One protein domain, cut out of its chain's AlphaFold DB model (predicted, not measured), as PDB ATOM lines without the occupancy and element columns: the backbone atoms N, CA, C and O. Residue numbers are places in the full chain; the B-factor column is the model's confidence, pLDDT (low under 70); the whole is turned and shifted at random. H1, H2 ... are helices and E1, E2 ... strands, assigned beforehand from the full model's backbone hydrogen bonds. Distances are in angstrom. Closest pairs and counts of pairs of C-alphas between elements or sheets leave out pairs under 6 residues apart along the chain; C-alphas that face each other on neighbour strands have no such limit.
ATOM      1  N   MET A   3     -34.006 -29.981 -42.006       92.56
ATOM      2  CA  MET A   3     -33.172 -29.000 -42.697       92.56
ATOM      3  C   MET A   3     -31.873 -29.681 -43.130       92.56
ATOM      4  O   MET A   3     -31.121 -30.185 -42.298       92.56
ATOM      5  N   LEU A   4     -31.627 -29.712 -44.435       94.69
ATOM      6  CA  LEU A   4     -30.422 -30.261 -45.037       94.69
ATOM      7  C   LEU A   4     -29.326 -29.189 -45.033       94.69
ATOM      8  O   LEU A   4     -29.448 -28.158 -45.698       94.69
ATOM      9  N   GLY A   5     -28.252 -29.449 -44.289       94.56
ATOM     10  CA  GLY A   5     -27.001 -28.704 -44.390       94.56
ATOM     11  C   GLY A   5     -26.084 -29.359 -45.414       94.56
ATOM     12  O   GLY A   5     -25.626 -30.479 -45.204       94.56
ATOM     13  N   VAL A   6     -25.839 -28.679 -46.536       95.38
ATOM     14  CA  VAL A   6     -25.016 -29.191 -47.643       95.38
ATOM     15  C   VAL A   6     -24.139 -28.096 -48.243       95.38
ATOM     16  O   VAL A   6     -24.547 -26.939 -48.332       95.38
ATOM     17  N   ARG A   7     -22.954 -28.470 -48.744       92.69
ATOM     18  CA  ARG A   7     -22.047 -27.539 -49.442       92.69
ATOM     19  C   ARG A   7     -22.571 -27.078 -50.807       92.69
ATOM     20  O   ARG A   7     -22.277 -25.974 -51.240       92.69
ATOM     21  N   ASN A   8     -23.343 -27.928 -51.492       94.81
ATOM     22  CA  ASN A   8     -23.954 -27.631 -52.789       94.81
ATOM     23  C   ASN A   8     -25.478 -27.581 -52.617       94.81
ATOM     24  O   ASN A   8     -26.141 -28.619 -52.550       94.81
ATOM     25  N   VAL A   9     -26.010 -26.361 -52.519       95.44
ATOM     26  CA  VAL A   9     -27.428 -26.096 -52.231       95.44
ATOM     27  C   VAL A   9     -28.339 -26.582 -53.362       95.44
ATOM     28  O   VAL A   9     -29.398 -27.132 -53.081       95.44
ATOM     29  N   GLU A  10     -27.923 -26.479 -54.627       95.06
ATOM     30  CA  GLU A  10     -28.714 -26.968 -55.767       95.06
ATOM     31  C   GLU A  10     -28.878 -28.494 -55.751       95.06
ATOM     32  O   GLU A  10     -29.964 -29.016 -56.003       95.06
ATOM     33  N   ALA A  11     -27.803 -29.223 -55.438       93.75
ATOM     34  CA  ALA A  11     -27.853 -30.669 -55.262       93.75
ATOM     35  C   ALA A  11     -28.739 -31.042 -54.064       93.75
ATOM     36  O   ALA A  11     -29.565 -31.947 -54.180       93.75
ATOM     37  N   GLY A  12     -28.632 -30.298 -52.957       94.94
ATOM     38  CA  GLY A  12     -29.535 -30.430 -51.812       94.94
ATOM     39  C   GLY A  12     -31.000 -30.205 -52.176       94.94
ATOM     40  O   GLY A  12     -31.849 -30.973 -51.740       94.94
ATOM     41  N   ALA A  13     -31.303 -29.204 -53.007       94.88
ATOM     42  CA  ALA A  13     -32.669 -28.875 -53.413       94.88
ATOM     43  C   ALA A  13     -33.284 -29.974 -54.291       94.88
ATOM     44  O   ALA A  13     -34.437 -30.347 -54.088       94.88
ATOM     45  N   ARG A  14     -32.496 -30.557 -55.209       96.06
ATOM     46  CA  ARG A  14     -32.918 -31.732 -55.994       96.06
ATOM     47  C   ARG A  14     -33.208 -32.942 -55.101       96.06
ATOM     48  O   ARG A  14     -34.213 -33.612 -55.306       96.06
ATOM     49  N   VAL A  15     -32.365 -33.197 -54.096       95.38
ATOM     50  CA  VAL A  15     -32.566 -34.295 -53.133       95.38
ATOM     51  C   VAL A  15     -33.773 -34.039 -52.227       95.38
ATOM     52  O   VAL A  15     -34.563 -34.952 -52.016       95.38
ATOM     53  N   ALA A  16     -33.973 -32.810 -51.742       95.12
ATOM     54  CA  ALA A  16     -35.148 -32.443 -50.954       95.12
ATOM     55  C   ALA A  16     -36.446 -32.691 -51.738       95.12
ATOM     56  O   ALA A  16     -37.322 -33.397 -51.247       95.12
ATOM     57  N   ALA A  17     -36.528 -32.207 -52.983       93.81
ATOM     58  CA  ALA A  17     -37.685 -32.427 -53.849       93.81
ATOM     59  C   ALA A  17     -37.937 -33.919 -54.144       93.81
ATOM     60  O   ALA A  17     -39.088 -34.352 -54.155       93.81
ATOM     61  N   ALA A  18     -36.879 -34.716 -54.338       95.31
ATOM     62  CA  ALA A  18     -36.998 -36.162 -54.516       95.31
ATOM     63  C   ALA A  18     -37.558 -36.857 -53.260       95.31
ATOM     64  O   ALA A  18     -38.481 -37.657 -53.374       95.31
ATOM     65  N   ILE A  19     -37.066 -36.501 -52.065       95.31
ATOM     66  CA  ILE A  19     -37.561 -37.050 -50.790       95.31
ATOM     67  C   ILE A  19     -39.032 -36.674 -50.565       95.31
ATOM     68  O   ILE A  19     -39.818 -37.529 -50.159       95.31
ATOM     69  N   GLU A  20     -39.435 -35.425 -50.826       94.81
ATOM     70  CA  GLU A  20     -40.843 -35.018 -50.679       94.81
ATOM     71  C   GLU A  20     -41.757 -35.773 -51.658       94.81
ATOM     72  O   GLU A  20     -42.818 -36.249 -51.252       94.81
ATOM     73  N   ALA A  21     -41.318 -35.971 -52.906       93.81
ATOM     74  CA  ALA A  21     -42.063 -36.729 -53.913       93.81
ATOM     75  C   ALA A  21     -42.175 -38.232 -53.592       93.81
ATOM     76  O   ALA A  21     -43.243 -38.812 -53.777       93.81
ATOM     77  N   GLU A  22     -41.105 -38.864 -53.100       95.81
ATOM     78  CA  GLU A  22     -41.080 -40.295 -52.760       95.81
ATOM     79  C   GLU A  22     -41.876 -40.606 -51.483       95.81
ATOM     80  O   GLU A  22     -42.572 -41.617 -51.406       95.81
ATOM     81  N   THR A  23     -41.811 -39.725 -50.481       95.00
ATOM     82  CA  THR A  23     -42.496 -39.922 -49.189       95.00
ATOM     83  C   THR A  23     -43.936 -39.409 -49.160       95.00
ATOM     84  O   THR A  23     -44.680 -39.750 -48.241       95.00
ATOM     85  N   GLY A  24     -44.332 -38.564 -50.118       92.69
ATOM     86  CA  GLY A  24     -45.647 -37.916 -50.144       92.69
ATOM     87  C   GLY A  24     -45.892 -36.945 -48.980       92.69
ATOM     88  O   GLY A  24     -47.045 -36.653 -48.656       92.69
ATOM     89  N   CYS A  25     -44.836 -36.469 -48.310       92.25
ATOM     90  CA  CYS A  25     -44.977 -35.516 -47.210       92.25
ATOM     91  C   CYS A  25     -45.366 -34.110 -47.706       92.25
ATOM     92  O   CYS A  25     -45.214 -33.766 -48.877       92.25
ATOM     93  N   ALA A  26     -45.910 -33.284 -46.806       90.94
ATOM     94  CA  ALA A  26     -46.373 -31.942 -47.160       90.94
ATOM     95  C   ALA A  26     -45.208 -31.056 -47.666       90.94
ATOM     96  O   ALA A  26     -44.150 -31.076 -47.031       90.94
ATOM     97  N   PRO A  27     -45.395 -30.239 -48.723       88.25
ATOM     98  CA  PRO A  27     -44.332 -29.404 -49.286       88.25
ATOM     99  C   PRO A  27     -43.646 -28.497 -48.256       88.25
ATOM    100  O   PRO A  27     -44.312 -27.849 -47.442       88.25
ATOM    101  N   GLY A  28     -42.314 -28.427 -48.299       86.31
ATOM    102  CA  GLY A  28     -41.511 -27.679 -47.323       86.31
ATOM    103  C   GLY A  28     -41.344 -28.390 -45.971       86.31
ATOM    104  O   GLY A  28     -40.981 -27.764 -44.970       86.31
ATOM    105  N   THR A  29     -41.593 -29.700 -45.917       91.75
ATOM    106  CA  THR A  29     -41.206 -30.559 -44.792       91.75
ATOM    107  C   THR A  29     -39.701 -30.818 -44.795       91.75
ATOM    108  O   THR A  29     -39.112 -30.895 -43.709       91.75
ATOM    109  N   VAL A  30     -39.080 -30.903 -45.975       93.88
ATOM    110  CA  VAL A  30     -37.631 -31.006 -46.182       93.88
ATOM    111  C   VAL A  30     -37.136 -29.714 -46.828       93.88
ATOM    112  O   VAL A  30     -37.473 -29.380 -47.956       93.88
ATOM    113  N   THR A  31     -36.317 -28.967 -46.094       92.69
ATOM    114  CA  THR A  31     -35.766 -27.676 -46.530       92.69
ATOM    115  C   THR A  31     -34.253 -27.756 -46.658       92.69
ATOM    116  O   THR A  31     -33.620 -28.594 -46.019       92.69
ATOM    117  N   VAL A  32     -33.655 -26.880 -47.460       93.56
ATOM    118  CA  VAL A  32     -32.197 -26.732 -47.555       93.56
ATOM    119  C   VAL A  32     -31.821 -25.402 -46.914       93.56
ATOM    120  O   VAL A  32     -32.448 -24.383 -47.203       93.56
ATOM    121  N   GLY A  33     -30.842 -25.420 -46.011       90.31
ATOM    122  CA  GLY A  33     -30.309 -24.192 -45.420       90.31
ATOM    123  C   GLY A  33     -29.340 -23.462 -46.365       90.31
ATOM    124  O   GLY A  33     -29.178 -23.861 -47.523       90.31
ATOM    125  N   PRO A  34     -28.662 -22.400 -45.896       91.25
ATOM    126  CA  PRO A  34     -27.543 -21.804 -46.625       91.25
ATOM    127  C   PRO A  34     -26.401 -22.825 -46.828       91.25
ATOM    128  O   PRO A  34     -26.400 -23.882 -46.191       91.25
ATOM    129  N   PRO A  35     -25.410 -22.533 -47.693       94.31
ATOM    130  CA  PRO A  35     -24.286 -23.436 -47.927       94.31
ATOM    131  C   PRO A  35     -23.557 -23.800 -46.624       94.31
ATOM    132  O   PRO A  35     -23.063 -22.916 -45.918       94.31
ATOM    133  N   LEU A  36     -23.472 -25.101 -46.337       94.81
ATOM    134  CA  LEU A  36     -22.736 -25.665 -45.204       94.81
ATOM    135  C   LEU A  36     -21.531 -26.466 -45.698       94.81
ATOM    136  O   LEU A  36     -21.670 -27.603 -46.155       94.81
ATOM    137  N   ASP A  37     -20.347 -25.882 -45.563       88.50
ATOM    138  CA  ASP A  37     -19.070 -26.572 -45.688       88.50
ATOM    139  C   ASP A  37     -18.455 -26.769 -44.298       88.50
ATOM    140  O   ASP A  37     -18.067 -25.811 -43.628       88.50
ATOM    141  N   LEU A  38     -18.350 -28.028 -43.865       83.81
ATOM    142  CA  LEU A  38     -17.755 -28.390 -42.576       83.81
ATOM    143  C   LEU A  38     -16.238 -28.139 -42.518       83.81
ATOM    144  O   LEU A  38     -15.673 -28.159 -41.429       83.81
ATOM    145  N   ALA A  39     -15.579 -27.868 -43.652       75.38
ATOM    146  CA  ALA A  39     -14.193 -27.402 -43.675       75.38
ATOM    147  C   ALA A  39     -14.046 -25.903 -43.329       75.38
ATOM    148  O   ALA A  39     -12.923 -25.433 -43.147       75.38
ATOM    149  N   SER A  40     -15.148 -25.144 -43.222       77.25
ATOM    150  CA  SER A  40     -15.144 -23.708 -42.920       77.25
ATOM    151  C   SER A  40     -15.938 -23.381 -41.653       77.25
ATOM    152  O   SER A  40     -17.169 -23.411 -41.631       77.25
ATOM    153  N   ASN A  41     -15.229 -22.960 -40.599       74.56
ATOM    154  CA  ASN A  41     -15.836 -22.478 -39.353       74.56
ATOM    155  C   ASN A  41     -16.788 -21.287 -39.577       74.56
ATOM    156  O   ASN A  41     -17.774 -21.141 -38.853       74.56
ATOM    157  N   GLU A  42     -16.529 -20.445 -40.581       79.69
ATOM    158  CA  GLU A  42     -17.422 -19.346 -40.957       79.69
ATOM    159  C   GLU A  42     -18.736 -19.868 -41.551       79.69
ATOM    160  O   GLU A  42     -19.810 -19.443 -41.122       79.69
ATOM    161  N   SER A  43     -18.667 -20.842 -42.467       85.88
ATOM    162  CA  SER A  43     -19.852 -21.491 -43.040       85.88
ATOM    163  C   SER A  43     -20.680 -22.195 -41.962       85.88
ATOM    164  O   SER A  43     -21.890 -21.979 -41.888       85.88
ATOM    165  N   VAL A  44     -20.035 -22.931 -41.047       87.94
ATOM    166  CA  VAL A  44     -20.696 -23.565 -39.892       87.94
ATOM    167  C   VAL A  44     -21.399 -22.530 -39.004       87.94
ATOM    168  O   VAL A  44     -22.569 -22.709 -38.662       87.94
ATOM    169  N   ARG A  45     -20.739 -21.412 -38.661       87.25
ATOM    170  CA  ARG A  45     -21.346 -20.329 -37.858       87.25
ATOM    171  C   ARG A  45     -22.495 -19.631 -38.592       87.25
ATOM    172  O   ARG A  45     -23.488 -19.282 -37.959       87.25
ATOM    173  N   SER A  46     -22.371 -19.418 -39.902       90.12
ATOM    174  CA  SER A  46     -23.412 -18.811 -40.741       90.12
ATOM    175  C   SER A  46     -24.657 -19.702 -40.814       90.12
ATOM    176  O   SER A  46     -25.767 -19.251 -40.531       90.12
ATOM    177  N   PHE A  47     -24.462 -21.000 -41.061       93.12
ATOM    178  CA  PHE A  47     -25.528 -21.998 -41.053       93.12
ATOM    179  C   PHE A  47     -26.216 -22.102 -39.688       93.12
ATOM    180  O   PHE A  47     -27.442 -22.076 -39.611       93.12
ATOM    181  N   ALA A  48     -25.446 -22.147 -38.594       90.81
ATOM    182  CA  ALA A  48     -25.997 -22.194 -37.241       90.81
ATOM    183  C   ALA A  48     -26.859 -20.959 -36.912       90.81
ATOM    184  O   ALA A  48     -27.919 -21.104 -36.305       90.81
ATOM    185  N   LYS A  49     -26.457 -19.755 -37.350       90.69
ATOM    186  CA  LYS A  49     -27.276 -18.536 -37.214       90.69
ATOM    187  C   LYS A  49     -28.604 -18.648 -37.969       90.69
ATOM    188  O   LYS A  49     -29.632 -18.254 -37.428       90.69
ATOM    189  N   ASP A  50     -28.594 -19.196 -39.183       88.88
ATOM    190  CA  ASP A  50     -29.811 -19.381 -39.985       88.88
ATOM    191  C   ASP A  50     -30.761 -20.420 -39.367       88.88
ATOM    192  O   ASP A  50     -31.965 -20.176 -39.268       88.88
ATOM    193  N   VAL A  51     -30.214 -21.531 -38.852       89.94
ATOM    194  CA  VAL A  51     -30.976 -22.541 -38.097       89.94
ATOM    195  C   VAL A  51     -31.633 -21.907 -36.872       89.94
ATOM    196  O   VAL A  51     -32.838 -22.056 -36.701       89.94
ATOM    197  N   VAL A  52     -30.892 -21.155 -36.051       88.38
ATOM    198  CA  VAL A  52     -31.450 -20.474 -34.864       88.38
ATOM    199  C   VAL A  52     -32.503 -19.425 -35.247       88.38
ATOM    200  O   VAL A  52     -33.485 -19.255 -34.529       88.38
ATOM    201  N   GLY A  53     -32.344 -18.745 -36.387       85.94
ATOM    202  CA  GLY A  53     -33.308 -17.755 -36.876       85.94
ATOM    203  C   GLY A  53     -34.616 -18.342 -37.427       85.94
ATOM    204  O   GLY A  53     -35.647 -17.674 -37.366       85.94
ATOM    205  N   LYS A  54     -34.597 -19.571 -37.967       85.19
ATOM    206  CA  LYS A  54     -35.752 -20.195 -38.651       85.19
ATOM    207  C   LYS A  54     -36.381 -21.370 -37.899       85.19
ATOM    208  O   LYS A  54     -37.559 -21.666 -38.108       85.19
ATOM    209  N   CYS A  55     -35.623 -22.047 -37.042       83.62
ATOM    210  CA  CYS A  55     -36.054 -23.225 -36.294       83.62
ATOM    211  C   CYS A  55     -36.139 -22.879 -34.796       83.62
ATOM    212  O   CYS A  55     -35.106 -22.815 -34.133       83.62
TER     213      CYS A  55
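This is residues 3 to 55 of the 674 residues of the protein "Hypothetical protein" of Micromonas pusilla (UniProt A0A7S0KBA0). Picture a flat zigzag: helix H1 runs one way, the short strand E1 runs back beside it, and helix H2 folds back again at the far side, away from H1. The first residues, 3 to 4, pair alongside E1, and residues 21 to 26, of which 21 to 23 belong to H1, stick out. The 53 printed residues hold, in order, H1, E1 and H2, mostly helix; the whole is only just compact, close to loose, with a radius of gyration of the C-alphas of 11.8 A and spans of 35 by 21 by 11 A.

Start at H1, residues 9 to 23, and look across to E1, residues 30 to 32: their closest C-alphas, of Ala 16 and Val 30, are 5.6 A apart. E1 pairs with no named strand, but residues 3 to 4 pair with its residues 31 to 32, parallel. H2, residues 41 to 54, is apart from both H1 and E1. In H1 and H2 every O i to N i+4 pair is within hydrogen-bond range.

Find C-alpha 9 at (-27.428, -26.096, -52.231); H1 runs 20.7 A from there. E1 spans 7.0 A. H2 runs 20.1 A to C-alpha 54 at (-35.752, -20.195, -38.651).

The farthest C-alphas, of Gly 24 and Asn 41, are 35.3 A apart. The printed part has no cut, both links are short, and no printed residue is under 70 in pLDDT.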